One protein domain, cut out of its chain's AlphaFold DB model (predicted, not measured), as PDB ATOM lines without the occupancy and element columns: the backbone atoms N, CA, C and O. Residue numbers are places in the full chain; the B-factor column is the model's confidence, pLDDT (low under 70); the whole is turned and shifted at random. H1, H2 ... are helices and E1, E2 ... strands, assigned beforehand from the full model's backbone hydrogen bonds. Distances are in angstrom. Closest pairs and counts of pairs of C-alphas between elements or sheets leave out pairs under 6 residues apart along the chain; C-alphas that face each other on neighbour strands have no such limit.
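AT A GLANCE: This is residues 97 to 225 of the 225 residues of an uncharacterized protein of Lysobacter dokdonensis DS-58 (UniProt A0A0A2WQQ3). A long, twisted and curled sheet of five strands, E3 to E7, makes a wall, and at the end of it where E4 ends and E5 begins stands a steeply tilted pair of helices, H1 and H2, of which H1 only grazes the sheet, with its residues 138 to 142, and H2 is not on it. The short hairpin of E1 and E2 sits next to E4, and E2 runs on into E3. The printed part has 129 residues, with named elements in the order E1, E2, E3, E4, H1, H2, E5, E6, E7, and the sheet runs E3, E4, E5, E6, E7, all antiparallel. The class is mixed, helices and strands; the whole is loose, with a radius of gyration of the C-alphas of 19.0 A and spans of 57 by 40 by 22 A.

HOW THE PARTS SIT: E1, residues 106 to 108, and E2, residues 115 to 117, form a hairpin, with N 107 and O 116 2.8 A apart. The closest C-alphas of E2 and E4, residues 127 to 135, are those of Gly 116 and Met 134, 5.4 A apart. E3, residues 119 to 124, and E4 form a hairpin, with N 121 and O 129 2.8 A apart. H1, residues 138 to 155, touches H2, residues 162 to 169, with its residues 142 to 150 alone, at a steep tilt of 59 degrees, opposite ways; their closest C-alphas are those of Ala 146 and Ala 165, 4.8 A. In both helices every O i to N i+4 pair is within hydrogen-bond range. H1 only grazes the sheet, with residues 138 to 142; H2 is not on it. E5, residues 173 to 185, is antiparallel to E4, with N 130 and O 182 2.9 A apart. E5, E6, residues 190 to 202, and E7, residues 208 to 218, form a meander, each strand the antiparallel neighbour of the one before, in two hairpins; N 179 and O 196 are 2.8 A apart, N 197 and O 213 2.9 A.

IN THESE COORDINATES: E1 begins at C-alpha 106, (-48.573, -15.881, -58.154). E4 is 27.3 A long, H1 25.7 A, E5 40.0 A, E6 36.3 A and E7 33.4 A, ending at C-alpha 218, (-40.748, -25.308, -39.619).

THE WHOLE: The two C-alphas farthest apart, of Pro 125 and Gln 157, are 59.1 A apart. The printed part has no cut, and no link is long. The pLDDT is under 70 at residues 98, 206 and 222 to 225.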
ATOM      1  N   ARG A  97     -50.088 -22.807 -43.633       72.31
ATOM      2  CA  ARG A  97     -51.282 -23.472 -44.210       72.31
ATOM      3  C   ARG A  97     -52.035 -22.628 -45.226       72.31
ATOM      4  O   ARG A  97     -52.867 -23.169 -45.940       72.31
ATOM      5  N   SER A  98     -51.804 -21.322 -45.235       65.12
ATOM      6  CA  SER A  98     -52.592 -20.368 -46.017       65.12
ATOM      7  C   SER A  98     -52.108 -20.213 -47.459       65.12
ATOM      8  O   SER A  98     -52.836 -19.658 -48.278       65.12
ATOM      9  N   ALA A  99     -50.908 -20.698 -47.785       70.62
ATOM     10  CA  ALA A  99     -50.303 -20.488 -49.091       70.62
ATOM     11  C   ALA A  99     -50.606 -21.644 -50.060       70.62
ATOM     12  O   ALA A  99     -50.297 -22.804 -49.785       70.62
ATOM     13  N   ASP A 100     -51.181 -21.314 -51.217       82.38
ATOM     14  CA  ASP A 100     -51.327 -22.231 -52.348       82.38
ATOM     15  C   ASP A 100     -49.970 -22.409 -53.047       82.38
ATOM     16  O   ASP A 100     -49.595 -21.649 -53.942       82.38
ATOM     17  N   ILE A 101     -49.188 -23.385 -52.579       90.12
ATOM     18  CA  ILE A 101     -47.824 -23.616 -53.060       90.12
ATOM     19  C   ILE A 101     -47.830 -24.603 -54.226       90.12
ATOM     20  O   ILE A 101     -47.739 -25.820 -54.047       90.12
ATOM     21  N   ARG A 102     -47.920 -24.066 -55.443       91.00
ATOM     22  CA  ARG A 102     -47.821 -24.824 -56.697       91.00
ATOM     23  C   ARG A 102     -47.044 -24.035 -57.744       91.00
ATOM     24  O   ARG A 102     -46.947 -22.814 -57.689       91.00
ATOM     25  N   GLU A 103     -46.490 -24.752 -58.713       93.94
ATOM     26  CA  GLU A 103     -45.776 -24.142 -59.831       93.94
ATOM     27  C   GLU A 103     -46.695 -23.227 -60.651       93.94
ATOM     28  O   GLU A 103     -47.846 -23.572 -60.925       93.94
ATOM     29  N   GLY A 104     -46.180 -22.059 -61.033       93.62
ATOM     30  CA  GLY A 104     -46.887 -21.079 -61.857       93.62
ATOM     31  C   GLY A 104     -47.869 -20.185 -61.096       93.62
ATOM     32  O   GLY A 104     -48.405 -19.253 -61.690       93.62
ATOM     33  N   VAL A 105     -48.099 -20.422 -59.801       93.31
ATOM     34  CA  VAL A 105     -48.988 -19.583 -58.985       93.31
ATOM     35  C   VAL A 105     -48.282 -18.288 -58.588       93.31
ATOM     36  O   VAL A 105     -47.110 -18.286 -58.202       93.31
ATOM     37  N   THR A 106     -49.009 -17.176 -58.675       94.00
ATOM     38  CA  THR A 106     -48.573 -15.881 -58.154       94.00
ATOM     39  C   THR A 106     -48.572 -15.908 -56.629       94.00
ATOM     40  O   THR A 106     -49.584 -16.210 -56.004       94.00
ATOM     41  N   TYR A 107     -47.438 -15.562 -56.033       91.44
ATOM     42  CA  TYR A 107     -47.247 -15.465 -54.594       91.44
ATOM     43  C   TYR A 107     -46.900 -14.027 -54.212       91.44
ATOM     44  O   TYR A 107     -46.142 -13.354 -54.914       91.44
ATOM     45  N   GLN A 108     -47.442 -13.575 -53.084       88.75
ATOM     46  CA  GLN A 108     -47.112 -12.298 -52.470       88.75
ATOM     47  C   GLN A 108     -46.605 -12.542 -51.054       88.75
ATOM     48  O   GLN A 108     -47.230 -13.269 -50.285       88.75
ATOM     49  N   ASP A 109     -45.499 -11.893 -50.710       84.31
ATOM     50  CA  ASP A 109     -45.020 -11.821 -49.337       84.31
ATOM     51  C   ASP A 109     -45.380 -10.466 -48.726       84.31
ATOM     52  O   ASP A 109     -45.323  -9.449 -49.413       84.31
ATOM     53  N   SER A 110     -45.712 -10.429 -47.435       76.19
ATOM     54  CA  SER A 110     -46.051  -9.178 -46.740       76.19
ATOM     55  C   SER A 110     -44.885  -8.187 -46.653       76.19
ATOM     56  O   SER A 110     -45.113  -7.009 -46.404       76.19
ATOM     57  N   GLU A 111     -43.649  -8.658 -46.832       74.88
ATOM     58  CA  GLU A 111     -42.429  -7.837 -46.808       74.88
ATOM     59  C   GLU A 111     -41.846  -7.573 -48.210       74.88
ATOM     60  O   GLU A 111     -40.724  -7.077 -48.342       74.88
ATOM     61  N   ALA A 112     -42.575  -7.927 -49.270       85.25
ATOM     62  CA  ALA A 112     -42.183  -7.668 -50.652       85.25
ATOM     63  C   ALA A 112     -42.989  -6.507 -51.258       85.25
ATOM     64  O   ALA A 112     -44.161  -6.323 -50.940       85.25
ATOM     65  N   GLU A 113     -42.376  -5.758 -52.182       84.94
ATOM     66  CA  GLU A 113     -43.036  -4.650 -52.906       84.94
ATOM     67  C   GLU A 113     -44.135  -5.150 -53.854       84.94
ATOM     68  O   GLU A 113     -45.070  -4.432 -54.200       84.94
ATOM     69  N   GLY A 114     -44.019  -6.401 -54.295       86.25
ATOM     70  CA  GLY A 114     -44.900  -6.975 -55.292       86.25
ATOM     71  C   GLY A 114     -44.966  -8.489 -55.221       86.25
ATOM     72  O   GLY A 114     -44.544  -9.128 -54.258       86.25
ATOM     73  N   THR A 115     -45.530  -9.059 -56.274       92.38
ATOM     74  CA  THR A 115     -45.719 -10.498 -56.408       92.38
ATOM     75  C   THR A 115     -44.601 -11.135 -57.219       92.38
ATOM     76  O   THR A 115     -44.060 -10.510 -58.130       92.38
ATOM     77  N   GLY A 116     -44.335 -12.413 -56.975       93.31
ATOM     78  CA  GLY A 116     -43.522 -13.251 -57.851       93.31
ATOM     79  C   GLY A 116     -44.273 -14.514 -58.262       93.31
ATOM     80  O   GLY A 116     -45.348 -14.811 -57.741       93.31
ATOM     81  N   THR A 117     -43.705 -15.278 -59.189       95.94
ATOM     82  CA  THR A 117     -44.279 -16.561 -59.618       95.94
ATOM     83  C   THR A 117     -43.516 -17.712 -58.980       95.94
ATOM     84  O   THR A 117     -42.293 -17.812 -59.112       95.94
ATOM     85  N   LEU A 118     -44.237 -18.611 -58.309       96.00
ATOM     86  CA  LEU A 118     -43.655 -19.812 -57.724       96.00
ATOM     87  C   LEU A 118     -43.104 -20.731 -58.814       96.00
ATOM     88  O   LEU A 118     -43.811 -21.151 -59.730       96.00
ATOM     89  N   THR A 119     -41.832 -21.084 -58.678       96.94
ATOM     90  CA  THR A 119     -41.138 -22.024 -59.557       96.94
ATOM     91  C   THR A 119     -40.825 -23.292 -58.782       96.94
ATOM     92  O   THR A 119     -40.286 -23.226 -57.674       96.94
ATOM     93  N   LYS A 120     -41.101 -24.458 -59.367       96.38
ATOM     94  CA  LYS A 120     -40.672 -25.729 -58.784       96.38
ATOM     95  C   LYS A 120     -39.166 -25.897 -58.992       96.38
ATOM     96  O   LYS A 120     -38.686 -25.922 -60.119       96.38
ATOM     97  N   LYS A 121     -38.405 -25.985 -57.901       96.50
ATOM     98  CA  LYS A 121     -36.939 -26.118 -57.939       96.50
ATOM     99  C   LYS A 121     -36.488 -27.572 -57.906       96.50
ATOM    100  O   LYS A 121     -35.498 -27.915 -58.539       96.50
ATOM    101  N   ALA A 122     -37.210 -28.419 -57.176       93.88
ATOM    102  CA  ALA A 122     -36.887 -29.835 -57.064       93.88
ATOM    103  C   ALA A 122     -38.130 -30.679 -56.768       93.88
ATOM    104  O   ALA A 122     -39.075 -30.223 -56.122       93.88
ATOM    105  N   THR A 123     -38.090 -31.937 -57.207       92.31
ATOM    106  CA  THR A 123     -38.961 -33.007 -56.705       92.31
ATOM    107  C   THR A 123     -38.082 -33.987 -55.945       92.31
ATOM    108  O   THR A 123     -37.041 -34.392 -56.460       92.31
ATOM    109  N   ARG A 124     -38.484 -34.350 -54.733       87.06
ATOM    110  CA  ARG A 124     -37.794 -35.301 -53.861       87.06
ATOM    111  C   ARG A 124     -38.761 -36.437 -53.488       87.06
ATOM    112  O   ARG A 124     -39.973 -36.262 -53.608       87.06
ATOM    113  N   PRO A 125     -38.270 -37.608 -53.048       86.19
ATOM    114  CA  PRO A 125     -39.144 -38.711 -52.636       86.19
ATOM    115  C   PRO A 125     -40.124 -38.340 -51.512       86.19
ATOM    116  O   PRO A 125     -41.201 -38.917 -51.411       86.19
ATOM    117  N   ASP A 126     -39.754 -37.373 -50.677       87.31
ATOM    118  CA  ASP A 126     -40.509 -36.900 -49.521       87.31
ATOM    119  C   ASP A 126     -41.335 -35.630 -49.786       87.31
ATOM    120  O   ASP A 126     -42.040 -35.179 -48.880       87.31
ATOM    121  N   GLY A 127     -41.303 -35.097 -51.016       92.19
ATOM    122  CA  GLY A 127     -42.118 -33.959 -51.436       92.19
ATOM    123  C   GLY A 127     -41.464 -33.084 -52.507       92.19
ATOM    124  O   GLY A 127     -40.820 -33.572 -53.434       92.19
ATOM    125  N   ALA A 128     -41.657 -31.769 -52.438       94.56
ATOM    126  CA  ALA A 128     -41.131 -30.848 -53.446       94.56
ATOM    127  C   ALA A 128     -40.665 -29.522 -52.847       94.56
ATOM    128  O   ALA A 128     -41.164 -29.074 -51.811       94.56
ATOM    129  N   THR A 129     -39.734 -28.881 -53.553       96.00
ATOM    130  CA  THR A 129     -39.235 -27.544 -53.227       96.00
ATOM    131  C   THR A 129     -39.748 -26.547 -54.250       96.00
ATOM    132  O   THR A 129     -39.545 -26.727 -55.455       96.00
ATOM    133  N   PHE A 130     -40.354 -25.472 -53.764       96.00
ATOM    134  CA  PHE A 130     -40.794 -24.338 -54.568       96.00
ATOM    135  C   PHE A 130     -40.079 -23.084 -54.095       96.00
ATOM    136  O   PHE A 130     -39.806 -22.944 -52.907       96.00
ATOM    137  N   ALA A 131     -39.775 -22.172 -55.008       96.38
ATOM    138  CA  ALA A 131     -39.205 -20.889 -54.639       96.38
ATOM    139  C   ALA A 131     -39.763 -19.766 -55.502       96.38
ATOM    140  O   ALA A 131     -40.137 -19.975 -56.659       96.38
ATOM    141  N   VAL A 132     -39.780 -18.578 -54.922       96.06
ATOM    142  CA  VAL A 132     -40.185 -17.333 -55.562       96.06
ATOM    143  C   VAL A 132     -39.216 -16.236 -55.147       96.06
ATOM    144  O   VAL A 132     -38.787 -16.181 -53.995       96.06
ATOM    145  N   GLU A 133     -38.864 -15.382 -56.098       96.06
ATOM    146  CA  GLU A 133     -38.038 -14.200 -55.880       96.06
ATOM    147  C   GLU A 133     -38.887 -12.957 -56.151       96.06
ATOM    148  O   GLU A 133     -39.649 -12.916 -57.120       96.06
ATOM    149  N   MET A 134     -38.791 -11.972 -55.263       95.31
ATOM    150  CA  MET A 134     -39.532 -10.714 -55.309       95.31
ATOM    151  C   MET A 134     -38.601  -9.546 -54.971       95.31
ATOM    152  O   MET A 134     -37.593  -9.719 -54.280       95.31
ATOM    153  N   GLY A 135     -38.958  -8.345 -55.422       92.25
ATOM    154  CA  GLY A 135     -38.316  -7.113 -54.964       92.25
ATOM    155  C   GLY A 135     -38.684  -6.802 -53.513       92.25
ATOM    156  O   GLY A 135     -39.822  -7.018 -53.089       92.25
ATOM    157  N   VAL A 136     -37.720  -6.298 -52.746       88.75
ATOM    158  CA  VAL A 136     -37.983  -5.722 -51.414       88.75
ATOM    159  C   VAL A 136     -38.751  -4.413 -51.551       88.75
ATOM    160  O   VAL A 136     -38.502  -3.697 -52.510       88.75
ATOM    161  N   ASP A 137     -39.612  -4.070 -50.589       86.25
ATOM    162  CA  ASP A 137     -40.306  -2.772 -50.554       86.25
ATOM    163  C   ASP A 137     -39.373  -1.650 -50.041       86.25
ATOM    164  O   ASP A 137     -39.067  -1.591 -48.839       86.25
ATOM    165  N   PRO A 138     -38.921  -0.719 -50.909       88.38
ATOM    166  CA  PRO A 138     -38.051   0.380 -50.503       88.38
ATOM    167  C   PRO A 138     -38.746   1.366 -49.561       88.38
ATOM    168  O   PRO A 138     -38.094   1.981 -48.717       88.38
ATOM    169  N   GLY A 139     -40.055   1.563 -49.726       87.25
ATOM    170  CA  GLY A 139     -40.862   2.466 -48.914       87.25
ATOM    171  C   GLY A 139     -41.009   1.947 -47.490       87.25
ATOM    172  O   GLY A 139     -40.726   2.684 -46.541       87.25
ATOM    173  N   ALA A 140     -41.361   0.668 -47.340       82.44
ATOM    174  CA  ALA A 140     -41.422   0.007 -46.040       82.44
ATOM    175  C   ALA A 140     -40.058   0.022 -45.333       82.44
ATOM    176  O   ALA A 140     -39.984   0.367 -44.151       82.44
ATOM    177  N   LEU A 141     -38.963  -0.257 -46.056       83.75
ATOM    178  CA  LEU A 141     -37.619  -0.240 -45.473       83.75
ATOM    179  C   LEU A 141     -37.207   1.162 -45.006       83.75
ATOM    180  O   LEU A 141     -36.726   1.324 -43.883       83.75
ATOM    181  N   ARG A 142     -37.411   2.193 -45.836       87.94
ATOM    182  CA  ARG A 142     -37.110   3.587 -45.461       87.94
ATOM    183  C   ARG A 142     -37.937   4.034 -44.265       87.94
ATOM    184  O   ARG A 142     -37.402   4.713 -43.395       87.94
ATOM    185  N   ARG A 143     -39.211   3.641 -44.201       87.44
ATOM    186  CA  ARG A 143     -40.076   3.941 -43.060       87.44
ATOM    187  C   ARG A 143     -39.555   3.300 -41.777       87.44
ATOM    188  O   ARG A 143     -39.371   4.015 -40.801       87.44
ATOM    189  N   ALA A 144     -39.250   2.003 -41.799       82.69
ATOM    190  CA  ALA A 144     -38.707   1.303 -40.636       82.69
ATOM    191  C   ALA A 144     -37.393   1.940 -40.142       82.69
ATOM    192  O   ALA A 144     -37.176   2.084 -38.941       82.69
ATOM    193  N   ARG A 145     -36.525   2.384 -41.063       85.25
ATOM    194  CA  ARG A 145     -35.284   3.096 -40.713       85.25
ATOM    195  C   ARG A 145     -35.529   4.514 -40.199       85.25
ATOM    196  O   ARG A 145     -34.846   4.933 -39.276       85.25
ATOM    197  N   ALA A 146     -36.498   5.241 -40.750       89.19
ATOM    198  CA  ALA A 146     -36.870   6.561 -40.246       89.19
ATOM    199  C   ALA A 146     -37.452   6.477 -38.827       89.19
ATOM    200  O   ALA A 146     -37.116   7.292 -37.975       89.19
ATOM    201  N   GLU A 147     -38.276   5.466 -38.544       86.12
ATOM    202  CA  GLU A 147     -38.779   5.185 -37.195       86.12
ATOM    203  C   GLU A 147     -37.627   4.847 -36.226       86.12
ATOM    204  O   GLU A 147     -37.600   5.352 -35.103       86.12
ATOM    205  N   ALA A 148     -36.618   4.098 -36.688       83.25
ATOM    206  CA  ALA A 148     -35.388   3.848 -35.933       83.25
ATOM    207  C   ALA A 148     -34.552   5.120 -35.667       83.25
ATOM    208  O   ALA A 148     -33.918   5.219 -34.618       83.25
ATOM    209  N   ASP A 149     -34.560   6.104 -36.570       86.06
ATOM    210  CA  ASP A 149     -33.867   7.386 -36.360       86.06
ATOM    211  C   ASP A 149     -34.567   8.267 -35.333       86.06
ATOM    212  O   ASP A 149     -33.900   8.878 -34.499       86.06
ATOM    213  N   VAL A 150     -35.902   8.325 -35.379       86.06
ATOM    214  CA  VAL A 150     -36.708   9.034 -34.372       86.06
ATOM    215  C   VAL A 150     -36.387   8.473 -32.989       86.06
ATOM    216  O   VAL A 150     -36.033   9.224 -32.083       86.06
ATOM    217  N   ALA A 151     -36.412   7.145 -32.868       80.38
ATOM    218  CA  ALA A 151     -36.036   6.426 -31.660       80.38
ATOM    219  C   ALA A 151     -34.621   6.765 -31.169       80.38
ATOM    220  O   ALA A 151     -34.425   7.108 -30.002       80.38
ATOM    221  N   ALA A 152     -33.627   6.680 -32.057       81.62
ATOM    222  CA  ALA A 152     -32.243   6.985 -31.715       81.62
ATOM    223  C   ALA A 152     -32.085   8.447 -31.263       81.62
ATOM    224  O   ALA A 152     -31.411   8.710 -30.269       81.62
ATOM    225  N   GLY A 153     -32.749   9.388 -31.940       83.56
ATOM    226  CA  GLY A 153     -32.748  10.805 -31.586       83.56
ATOM    227  C   GLY A 153     -33.369  11.081 -30.215       83.56
ATOM    228  O   GLY A 153     -32.792  11.823 -29.423       83.56
ATOM    229  N   GLU A 154     -34.504  10.453 -29.890       82.44
ATOM    230  CA  GLU A 154     -35.122  10.549 -28.557       82.44
ATOM    231  C   GLU A 154     -34.166  10.077 -27.453       82.44
ATOM    232  O   GLU A 154     -33.992  10.759 -26.441       82.44
ATOM    233  N   ILE A 155     -33.492   8.947 -27.673       74.25
ATOM    234  CA  ILE A 155     -32.557   8.351 -26.709       74.25
ATOM    235  C   ILE A 155     -31.293   9.201 -26.553       74.25
ATOM    236  O   ILE A 155     -30.820   9.412 -25.437       74.25
ATOM    237  N   MET A 156     -30.767   9.736 -27.653       81.56
ATOM    238  CA  MET A 156     -29.589  10.606 -27.657       81.56
ATOM    239  C   MET A 156     -29.881  12.042 -27.195       81.56
ATOM    240  O   MET A 156     -28.982  12.882 -27.236       81.56
ATOM    241  N   GLN A 157     -31.115  12.347 -26.771       84.44
ATOM    242  CA  GLN A 157     -31.569  13.704 -26.435       84.44
ATOM    243  C   GLN A 157     -31.384  14.705 -27.596       84.44
ATOM    244  O   GLN A 157     -31.208  15.906 -27.393       84.44
ATOM    245  N   GLN A 158     -31.448  14.200 -28.827       89.50
ATOM    246  CA  GLN A 158     -31.372  14.935 -30.089       89.50
ATOM    247  C   GLN A 158     -32.570  14.538 -30.967       89.50
ATOM    248  O   GLN A 158     -32.402  13.845 -31.972       89.50
ATOM    249  N   PRO A 159     -33.803  14.906 -30.571       88.62
ATOM    250  CA  PRO A 159     -35.008  14.405 -31.218       88.62
ATOM    251  C   PRO A 159     -35.082  14.834 -32.688       88.62
ATOM    252  O   PRO A 159     -34.875  16.000 -33.030       88.62
ATOM    253  N   VAL A 160     -35.443  13.886 -33.549       91.88
ATOM    254  CA  VAL A 160     -35.730  14.102 -34.972       91.88
ATOM    255  C   VAL A 160     -37.192  13.739 -35.204       91.88
ATOM    256  O   VAL A 160     -37.673  12.738 -34.682       91.88
ATOM    257  N   THR A 161     -37.930  14.547 -35.966       92.19
ATOM    258  CA  THR A 161     -39.322  14.211 -36.298       92.19
ATOM    259  C   THR A 161     -39.372  13.109 -37.352       92.19
ATOM    260  O   THR A 161     -38.498  13.035 -38.217       92.19
ATOM    261  N   LEU A 162     -40.432  12.294 -37.343       90.25
ATOM    262  CA  LEU A 162     -40.618  11.252 -38.358       90.25
ATOM    263  C   LEU A 162     -40.580  11.829 -39.781       90.25
ATOM    264  O   LEU A 162     -39.924  11.265 -40.647       90.25
ATOM    265  N   ASP A 163     -41.189  12.991 -40.013       94.81
ATOM    266  CA  ASP A 163     -41.149  13.663 -41.317       94.81
ATOM    267  C   ASP A 163     -39.731  14.082 -41.730       94.81
ATOM    268  O   ASP A 163     -39.368  14.007 -42.905       94.81
ATOM    269  N   ALA A 164     -38.909  14.549 -40.785       94.44
ATOM    270  CA  ALA A 164     -37.516  14.882 -41.062       94.44
ATOM    271  C   ALA A 164     -36.698  13.622 -41.380       94.44
ATOM    272  O   ALA A 164     -35.990  13.608 -42.387       94.44
ATOM    273  N   ALA A 165     -36.861  12.559 -40.590       92.38
ATOM    274  CA  ALA A 165     -36.206  11.277 -40.822       92.38
ATOM    275  C   ALA A 165     -36.625  10.655 -42.167       92.38
ATOM    276  O   ALA A 165     -35.773  10.239 -42.946       92.38
ATOM    277  N   LEU A 166     -37.918  10.677 -42.511       93.50
ATOM    278  CA  LEU A 166     -38.425  10.201 -43.803       93.50
ATOM    279  C   LEU A 166     -37.834  10.989 -44.976       93.50
ATOM    280  O   LEU A 166     -37.435  10.386 -45.972       93.50
ATOM    281  N   ARG A 167     -37.736  12.321 -44.866       94.62
ATOM    282  CA  ARG A 167     -37.089  13.156 -45.893       94.62
ATOM    283  C   ARG A 167     -35.605  12.844 -46.047       94.62
ATOM    284  O   ARG A 167     -35.101  12.891 -47.166       94.62
ATOM    285  N   GLU A 168     -34.914  12.522 -44.958       92.62
ATOM    286  CA  GLU A 168     -33.512  12.115 -45.024       92.62
ATOM    287  C   GLU A 168     -33.365  10.739 -45.687       92.62
ATOM    288  O   GLU A 168     -32.628  10.599 -46.664       92.62
ATOM    289  N   ARG A 169     -34.144   9.743 -45.245       90.75
ATOM    290  CA  ARG A 169     -34.142   8.377 -45.798       90.75
ATOM    291  C   ARG A 169     -34.629   8.304 -47.246       90.75
ATOM    292  O   ARG A 169     -34.233   7.406 -47.988       90.75
ATOM    293  N   ALA A 170     -35.428   9.267 -47.703       92.38
ATOM    294  CA  ALA A 170     -35.832   9.374 -49.104       92.38
ATOM    295  C   ALA A 170     -34.651   9.601 -50.067       92.38
ATOM    296  O   ALA A 170     -34.769   9.283 -51.249       92.38
ATOM    297  N   LYS A 171     -33.509  10.108 -49.578       91.62
ATOM    298  CA  LYS A 171     -32.290  10.313 -50.381       91.62
ATOM    299  C   LYS A 171     -31.527   9.017 -50.660       91.62
ATOM    300  O   LYS A 171     -30.589   9.016 -51.453       91.62
ATOM    301  N   GLU A 172     -31.884   7.930 -49.987       90.25
ATOM    302  CA  GLU A 172     -31.198   6.650 -50.107       90.25
ATOM    303  C   GLU A 172     -31.675   5.888 -51.335       90.25
ATOM    304  O   GLU A 172     -32.877   5.817 -51.615       90.25
ATOM    305  N   ARG A 173     -30.750   5.230 -52.031       91.31
ATOM    306  CA  ARG A 173     -31.092   4.214 -53.023       91.31
ATOM    307  C   ARG A 173     -31.138   2.859 -52.327       91.31
ATOM    308  O   ARG A 173     -30.132   2.411 -51.792       91.31
ATOM    309  N   VAL A 174     -32.303   2.225 -52.349       89.19
ATOM    310  CA  VAL A 174     -32.515   0.883 -51.799       89.19
ATOM    311  C   VAL A 174     -32.714  -0.077 -52.959       89.19
ATOM    312  O   VAL A 174     -33.552   0.163 -53.827       89.19
ATOM    313  N   THR A 175     -31.950  -1.159 -52.961       91.12
ATOM    314  CA  THR A 175     -32.121  -2.287 -53.876       91.12
ATOM    315  C   THR A 175     -32.039  -3.576 -53.083       91.12
ATOM    316  O   THR A 175     -31.301  -3.653 -52.105       91.12
ATOM    317  N   GLY A 176     -32.767  -4.602 -53.495       90.12
ATOM    318  CA  GLY A 176     -32.698  -5.875 -52.805       90.12
ATOM    319  C   GLY A 176     -33.653  -6.902 -53.367       90.12
ATOM    320  O   GLY A 176     -34.559  -6.584 -54.140       90.12
ATOM    321  N   THR A 177     -33.441  -8.132 -52.936       93.00
ATOM    322  CA  THR A 177     -34.262  -9.280 -53.289       93.00
ATOM    323  C   THR A 177     -34.762  -9.952 -52.022       93.00
ATOM    324  O   THR A 177     -34.082 -10.014 -50.993       93.00
ATOM    325  N   ARG A 178     -35.986 -10.461 -52.099       91.81
ATOM    326  CA  ARG A 178     -36.554 -11.373 -51.120       91.81
ATOM    327  C   ARG A 178     -36.849 -12.687 -51.819       91.81
ATOM    328  O   ARG A 178     -37.666 -12.742 -52.734       91.81
ATOM    329  N   THR A 179     -36.173 -13.737 -51.379       94.50
ATOM    330  CA  THR A 179     -36.396 -15.099 -51.853       94.50
ATOM    331  C   THR A 179     -37.143 -15.869 -50.785       94.50
ATOM    332  O   THR A 179     -36.684 -15.947 -49.649       94.50
ATOM    333  N   VAL A 180     -38.274 -16.465 -51.147       94.19
ATOM    334  CA  VAL A 180     -39.024 -17.356 -50.260       94.19
ATOM    335  C   VAL A 180     -38.980 -18.754 -50.848       94.19
ATOM    336  O   VAL A 180     -39.338 -18.963 -52.007       94.19
ATOM    337  N   THR A 181     -38.522 -19.708 -50.046       95.06
ATOM    338  CA  THR A 181     -38.434 -21.125 -50.396       95.06
ATOM    339  C   THR A 181     -39.379 -21.922 -49.517       95.06
ATOM    340  O   THR A 181     -39.377 -21.772 -48.299       95.06
ATOM    341  N   PHE A 182     -40.167 -22.786 -50.142       94.44
ATOM    342  CA  PHE A 182     -41.097 -23.688 -49.486       94.44
ATOM    343  C   PHE A 182     -40.667 -25.128 -49.697       94.44
ATOM    344  O   PHE A 182     -40.382 -25.544 -50.823       94.44
ATOM    345  N   GLU A 183     -40.711 -25.905 -48.623       94.06
ATOM    346  CA  GLU A 183     -40.614 -27.357 -48.681       94.06
ATOM    347  C   GLU A 183     -41.969 -27.962 -48.343       94.06
ATOM    348  O   GLU A 183     -42.583 -27.625 -47.327       94.06
ATOM    349  N   THR A 184     -42.444 -28.847 -49.211       92.38
ATOM    350  CA  THR A 184     -43.745 -29.516 -49.094       92.38
ATOM    351  C   THR A 184     -43.566 -31.004 -48.843       92.38
ATOM    352  O   THR A 184     -42.517 -31.558 -49.164       92.38
ATOM    353  N   ASP A 185     -44.583 -31.650 -48.276       89.88
ATOM    354  CA  ASP A 185     -44.686 -33.107 -48.244       89.88
ATOM    355  C   ASP A 185     -45.277 -33.685 -49.539       89.88
ATOM    356  O   ASP A 185     -45.652 -32.960 -50.461       89.88
ATOM    357  N   THR A 186     -45.383 -35.012 -49.616       87.81
ATOM    358  CA  THR A 186     -45.979 -35.711 -50.765       87.81
ATOM    359  C   THR A 186     -47.466 -35.409 -50.978       87.81
ATOM    360  O   THR A 186     -47.964 -35.606 -52.084       87.81
ATOM    361  N   ALA A 187     -48.171 -34.912 -49.958       86.75
ATOM    362  CA  ALA A 187     -49.555 -34.455 -50.048       86.75
ATOM    363  C   ALA A 187     -49.663 -32.955 -50.397       86.75
ATOM    364  O   ALA A 187     -50.770 -32.429 -50.498       86.75
ATOM    365  N   GLY A 188     -48.533 -32.268 -50.603       85.44
ATOM    366  CA  GLY A 188     -48.470 -30.845 -50.934       85.44
ATOM    367  C   GLY A 188     -48.571 -29.909 -49.727       85.44
ATOM    368  O   GLY A 188     -48.627 -28.695 -49.909       85.44
ATOM    369  N   ASN A 189     -48.567 -30.420 -48.492       87.94
ATOM    370  CA  ASN A 189     -48.588 -29.563 -47.309       87.94
ATOM    371  C   ASN A 189     -47.210 -28.951 -47.073       87.94
ATOM    372  O   ASN A 189     -46.209 -29.664 -47.021       87.94
ATOM    373  N   VAL A 190     -47.160 -27.642 -46.829       90.06
ATOM    374  CA  VAL A 190     -45.913 -26.957 -46.475       90.06
ATOM    375  C   VAL A 190     -45.414 -27.428 -45.105       90.06
ATOM    376  O   VAL A 190     -46.109 -27.314 -44.085       90.06
ATOM    377  N   ARG A 191     -44.182 -27.940 -45.093       90.12
ATOM    378  CA  ARG A 191     -43.419 -28.341 -43.907       90.12
ATOM    379  C   ARG A 191     -42.472 -27.252 -43.436       90.12
ATOM    380  O   ARG A 191     -42.323 -27.087 -42.231       90.12
ATOM    381  N   SER A 192     -41.856 -26.523 -44.360       91.62
ATOM    382  CA  SER A 192     -40.908 -25.458 -44.042       91.62
ATOM    383  C   SER A 192     -41.071 -24.277 -44.988       91.62
ATOM    384  O   SER A 192     -41.405 -24.456 -46.164       91.62
ATOM    385  N   ARG A 193     -40.833 -23.076 -44.464       92.69
ATOM    386  CA  ARG A 193     -40.648 -21.841 -45.226       92.69
ATOM    387  C   ARG A 193     -39.345 -21.198 -44.780       92.69
ATOM    388  O   ARG A 193     -39.189 -20.889 -43.601       92.69
ATOM    389  N   THR A 194     -38.471 -20.926 -45.738       93.44
ATOM    390  CA  THR A 194     -37.261 -20.134 -45.535       93.44
ATOM    391  C   THR A 194     -37.362 -18.856 -46.350       93.44
ATOM    392  O   THR A 194     -37.486 -18.908 -47.573       93.44
ATOM    393  N   SER A 195     -37.294 -17.713 -45.678       91.12
ATOM    394  CA  SER A 195     -37.230 -16.393 -46.296       91.12
ATOM    395  C   SER A 195     -35.812 -15.855 -46.174       91.12
ATOM    396  O   SER A 195     -35.241 -15.845 -45.087       91.12
ATOM    397  N   VAL A 196     -35.244 -15.399 -47.285       92.00
ATOM    398  CA  VAL A 196     -33.954 -14.709 -47.324       92.00
ATOM    399  C   VAL A 196     -34.176 -13.339 -47.938       92.00
ATOM    400  O   VAL A 196     -34.596 -13.233 -49.089       92.00
ATOM    401  N   THR A 197     -33.879 -12.294 -47.178       88.75
ATOM    402  CA  THR A 197     -33.909 -10.912 -47.650       88.75
ATOM    403  C   THR A 197     -32.496 -10.370 -47.702       88.75
ATOM    404  O   THR A 197     -31.827 -10.279 -46.674       88.75
ATOM    405  N   GLN A 198     -32.062  -9.980 -48.896       90.00
ATOM    406  CA  GLN A 198     -30.796  -9.307 -49.127       90.00
ATOM    407  C   GLN A 198     -31.075  -7.884 -49.598       90.00
ATOM    408  O   GLN A 198     -31.755  -7.678 -50.601       90.00
ATOM    409  N   VAL A 199     -30.547  -6.904 -48.873       90.31
ATOM    410  CA  VAL A 199     -30.689  -5.485 -49.206       90.31
ATOM    411  C   VAL A 199     -29.333  -4.813 -49.286       90.31
ATOM    412  O   VAL A 199     -28.432  -5.090 -48.494       90.31
ATOM    413  N   GLU A 200     -29.229  -3.892 -50.230       90.44
ATOM    414  CA  GLU A 200     -28.160  -2.921 -50.351       90.44
ATOM    415  C   GLU A 200     -28.776  -1.525 -50.293       90.44
ATOM    416  O   GLU A 200     -29.742  -1.215 -50.998       90.44
ATOM    417  N   ILE A 201     -28.229  -0.692 -49.413       89.12
ATOM    418  CA  ILE A 201     -28.680   0.673 -49.202       89.12
ATOM    419  C   ILE A 201     -27.504   1.608 -49.422       89.12
ATOM    420  O   ILE A 201     -26.518   1.572 -48.687       89.12
ATOM    421  N   GLN A 202     -27.631   2.473 -50.417       89.56
ATOM    422  CA  GLN A 202     -26.644   3.492 -50.728       89.56
ATOM    423  C   GLN A 202     -27.137   4.848 -50.219       89.56
ATOM    424  O   GLN A 202     -28.160   5.370 -50.675       89.56
ATOM    425  N   GLY A 203     -26.410   5.416 -49.259       83.94
ATOM    426  CA  GLY A 203     -26.662   6.753 -48.732       83.94
ATOM    427  C   GLY A 203     -26.148   7.861 -49.657       83.94
ATOM    428  O   GLY A 203     -25.308   7.635 -50.529       83.94
ATOM    429  N   ALA A 204     -26.595   9.096 -49.414       72.00
ATOM    430  CA  ALA A 204     -26.241  10.270 -50.223       72.00
ATOM    431  C   ALA A 204     -24.731  10.597 -50.248       72.00
ATOM    432  O   ALA A 204     -24.251  11.219 -51.190       72.00
ATOM    433  N   ALA A 205     -23.972  10.154 -49.241       71.31
ATOM    434  CA  ALA A 205     -22.521  10.333 -49.149       71.31
ATOM    435  C   ALA A 205     -21.711   9.171 -49.767       71.31
ATOM    436  O   ALA A 205     -20.522   9.035 -49.493       71.31
ATOM    437  N   GLY A 206     -22.350   8.286 -50.543       69.69
ATOM    438  CA  GLY A 206     -21.695   7.126 -51.162       69.69
ATOM    439  C   GLY A 206     -21.396   5.969 -50.201       69.69
ATOM    440  O   GLY A 206     -20.809   4.976 -50.618       69.69
ATOM    441  N   LYS A 207     -21.810   6.066 -48.930       81.62
ATOM    442  CA  LYS A 207     -21.748   4.954 -47.975       81.62
ATOM    443  C   LYS A 207     -22.759   3.885 -48.387       81.62
ATOM    444  O   LYS A 207     -23.948   4.187 -48.497       81.62
ATOM    445  N   THR A 208     -22.287   2.655 -48.555       85.00
ATOM    446  CA  THR A 208     -23.131   1.492 -48.834       85.00
ATOM    447  C   THR A 208     -23.230   0.614 -47.595       85.00
ATOM    448  O   THR A 208     -22.222   0.292 -46.968       85.00
ATOM    449  N   GLU A 209     -24.450   0.228 -47.245       85.56
ATOM    450  CA  GLU A 209     -24.752  -0.741 -46.196       85.56
ATOM    451  C   GLU A 209     -25.437  -1.948 -46.837       85.56
ATOM    452  O   GLU A 209     -26.423  -1.793 -47.557       85.56
ATOM    453  N   SER A 210     -24.923  -3.150 -46.578       85.50
ATOM    454  CA  SER A 210     -25.551  -4.397 -47.007       85.50
ATOM    455  C   SER A 210     -26.039  -5.185 -45.799       85.50
ATOM    456  O   SER A 210     -25.408  -5.206 -44.740       85.50
ATOM    457  N   ARG A 211     -27.195  -5.831 -45.943       84.00
ATOM    458  CA  ARG A 211     -27.776  -6.677 -44.902       84.00
ATOM    459  C   ARG A 211     -28.414  -7.899 -45.536       84.00
ATOM    460  O   ARG A 211     -29.149  -7.781 -46.510       84.00
ATOM    461  N   THR A 212     -28.147  -9.057 -44.942       85.62
ATOM    462  CA  THR A 212     -28.854 -10.302 -45.248       85.62
ATOM    463  C   THR A 212     -29.565 -10.772 -43.989       85.62
ATOM    464  O   THR A 212     -28.964 -10.792 -42.914       85.62
ATOM    465  N   VAL A 213     -30.842 -11.113 -44.112       85.69
ATOM    466  CA  VAL A 213     -31.654 -11.696 -43.042       85.69
ATOM    467  C   VAL A 213     -32.219 -13.010 -43.550       85.69
ATOM    468  O   VAL A 213     -32.782 -13.048 -44.642       85.69
ATOM    469  N   THR A 214     -32.070 -14.064 -42.752       86.50
ATOM    470  CA  THR A 214     -32.635 -15.382 -43.030       86.50
ATOM    471  C   THR A 214     -33.592 -15.750 -41.911       86.50
ATOM    472  O   THR A 214     -33.202 -15.769 -40.746       86.50
ATOM    473  N   GLU A 215     -34.823 -16.082 -42.272       87.44
ATOM    474  CA  GLU A 215     -35.862 -16.545 -41.358       87.44
ATOM    475  C   GLU A 215     -36.327 -17.924 -41.804       87.44
ATOM    476  O   GLU A 215     -36.580 -18.146 -42.987       87.44
ATOM    477  N   THR A 216     -36.425 -18.865 -40.869       90.06
ATOM    478  CA  THR A 216     -36.912 -20.218 -41.155       90.06
ATOM    479  C   THR A 216     -38.027 -20.580 -40.190       90.06
ATOM    480  O   THR A 216     -37.879 -20.449 -38.978       90.06
ATOM    481  N   VAL A 217     -39.141 -21.049 -40.748       89.06
ATOM    482  CA  VAL A 217     -40.306 -21.535 -40.010       89.06
ATOM    483  C   VAL A 217     -40.540 -22.984 -40.399       89.06
ATOM    484  O   VAL A 217     -40.765 -23.284 -41.569       89.06
ATOM    485  N   GLU A 218     -40.549 -23.875 -39.411       89.44
ATOM    486  CA  GLU A 218     -40.748 -25.308 -39.619       89.44
ATOM    487  C   GLU A 218     -41.970 -25.825 -38.865       89.44
ATOM    488  O   GLU A 218     -42.195 -25.524 -37.691       89.44
ATOM    489  N   ARG A 219     -42.736 -26.697 -39.518       86.56
ATOM    490  CA  ARG A 219     -43.781 -27.482 -38.872       86.56
ATOM    491  C   ARG A 219     -43.178 -28.760 -38.316       86.56
ATOM    492  O   ARG A 219     -42.737 -29.630 -39.062       86.56
ATOM    493  N   ARG A 220     -43.273 -28.924 -37.000       81.00
ATOM    494  CA  ARG A 220     -42.911 -30.167 -36.313       81.00
ATOM    495  C   ARG A 220     -44.155 -30.818 -35.704       81.00
ATOM    496  O   ARG A 220     -45.039 -30.135 -35.169       81.00
ATOM    497  N   ALA A 221     -44.241 -32.142 -35.821       72.06
ATOM    498  CA  ALA A 221     -45.189 -32.921 -35.035       72.06
ATOM    499  C   ALA A 221     -44.784 -32.803 -33.561       72.06
ATOM    500  O   ALA A 221     -43.596 -32.891 -33.247       72.06
ATOM    501  N   VAL A 222     -45.745 -32.573 -32.667       61.44
ATOM    502  CA  VAL A 222     -45.462 -32.720 -31.238       61.44
ATOM    503  C   VAL A 222     -45.457 -34.215 -30.980       61.44
ATOM    504  O   VAL A 222     -46.461 -34.888 -31.208       61.44
ATOM    505  N   SER A 223     -44.303 -34.747 -30.588       48.47
ATOM    506  CA  SER A 223     -44.231 -36.088 -30.028       48.47
ATOM    507  C   SER A 223     -45.115 -36.073 -28.784       48.47
ATOM    508  O   SER A 223     -44.792 -35.374 -27.826       48.47
ATOM    509  N   GLY A 224     -46.251 -36.767 -28.822       40.03
ATOM    510  CA  GLY A 224     -47.017 -37.027 -27.609       40.03
ATOM    511  C   GLY A 224     -46.112 -37.754 -26.620       40.03
ATOM    512  O   GLY A 224     -45.479 -38.743 -26.996       40.03
ATOM    513  N   GLY A 225     -45.991 -37.206 -25.413       31.00
ATOM    514  CA  GLY A 225     -45.560 -37.980 -24.252       31.00
ATOM    515  C   GLY A 225     -46.654 -38.948 -23.835       31.00
ATOM    516  O   GLY A 225     -47.841 -38.603 -24.045       31.00
TER     517      GLY A 225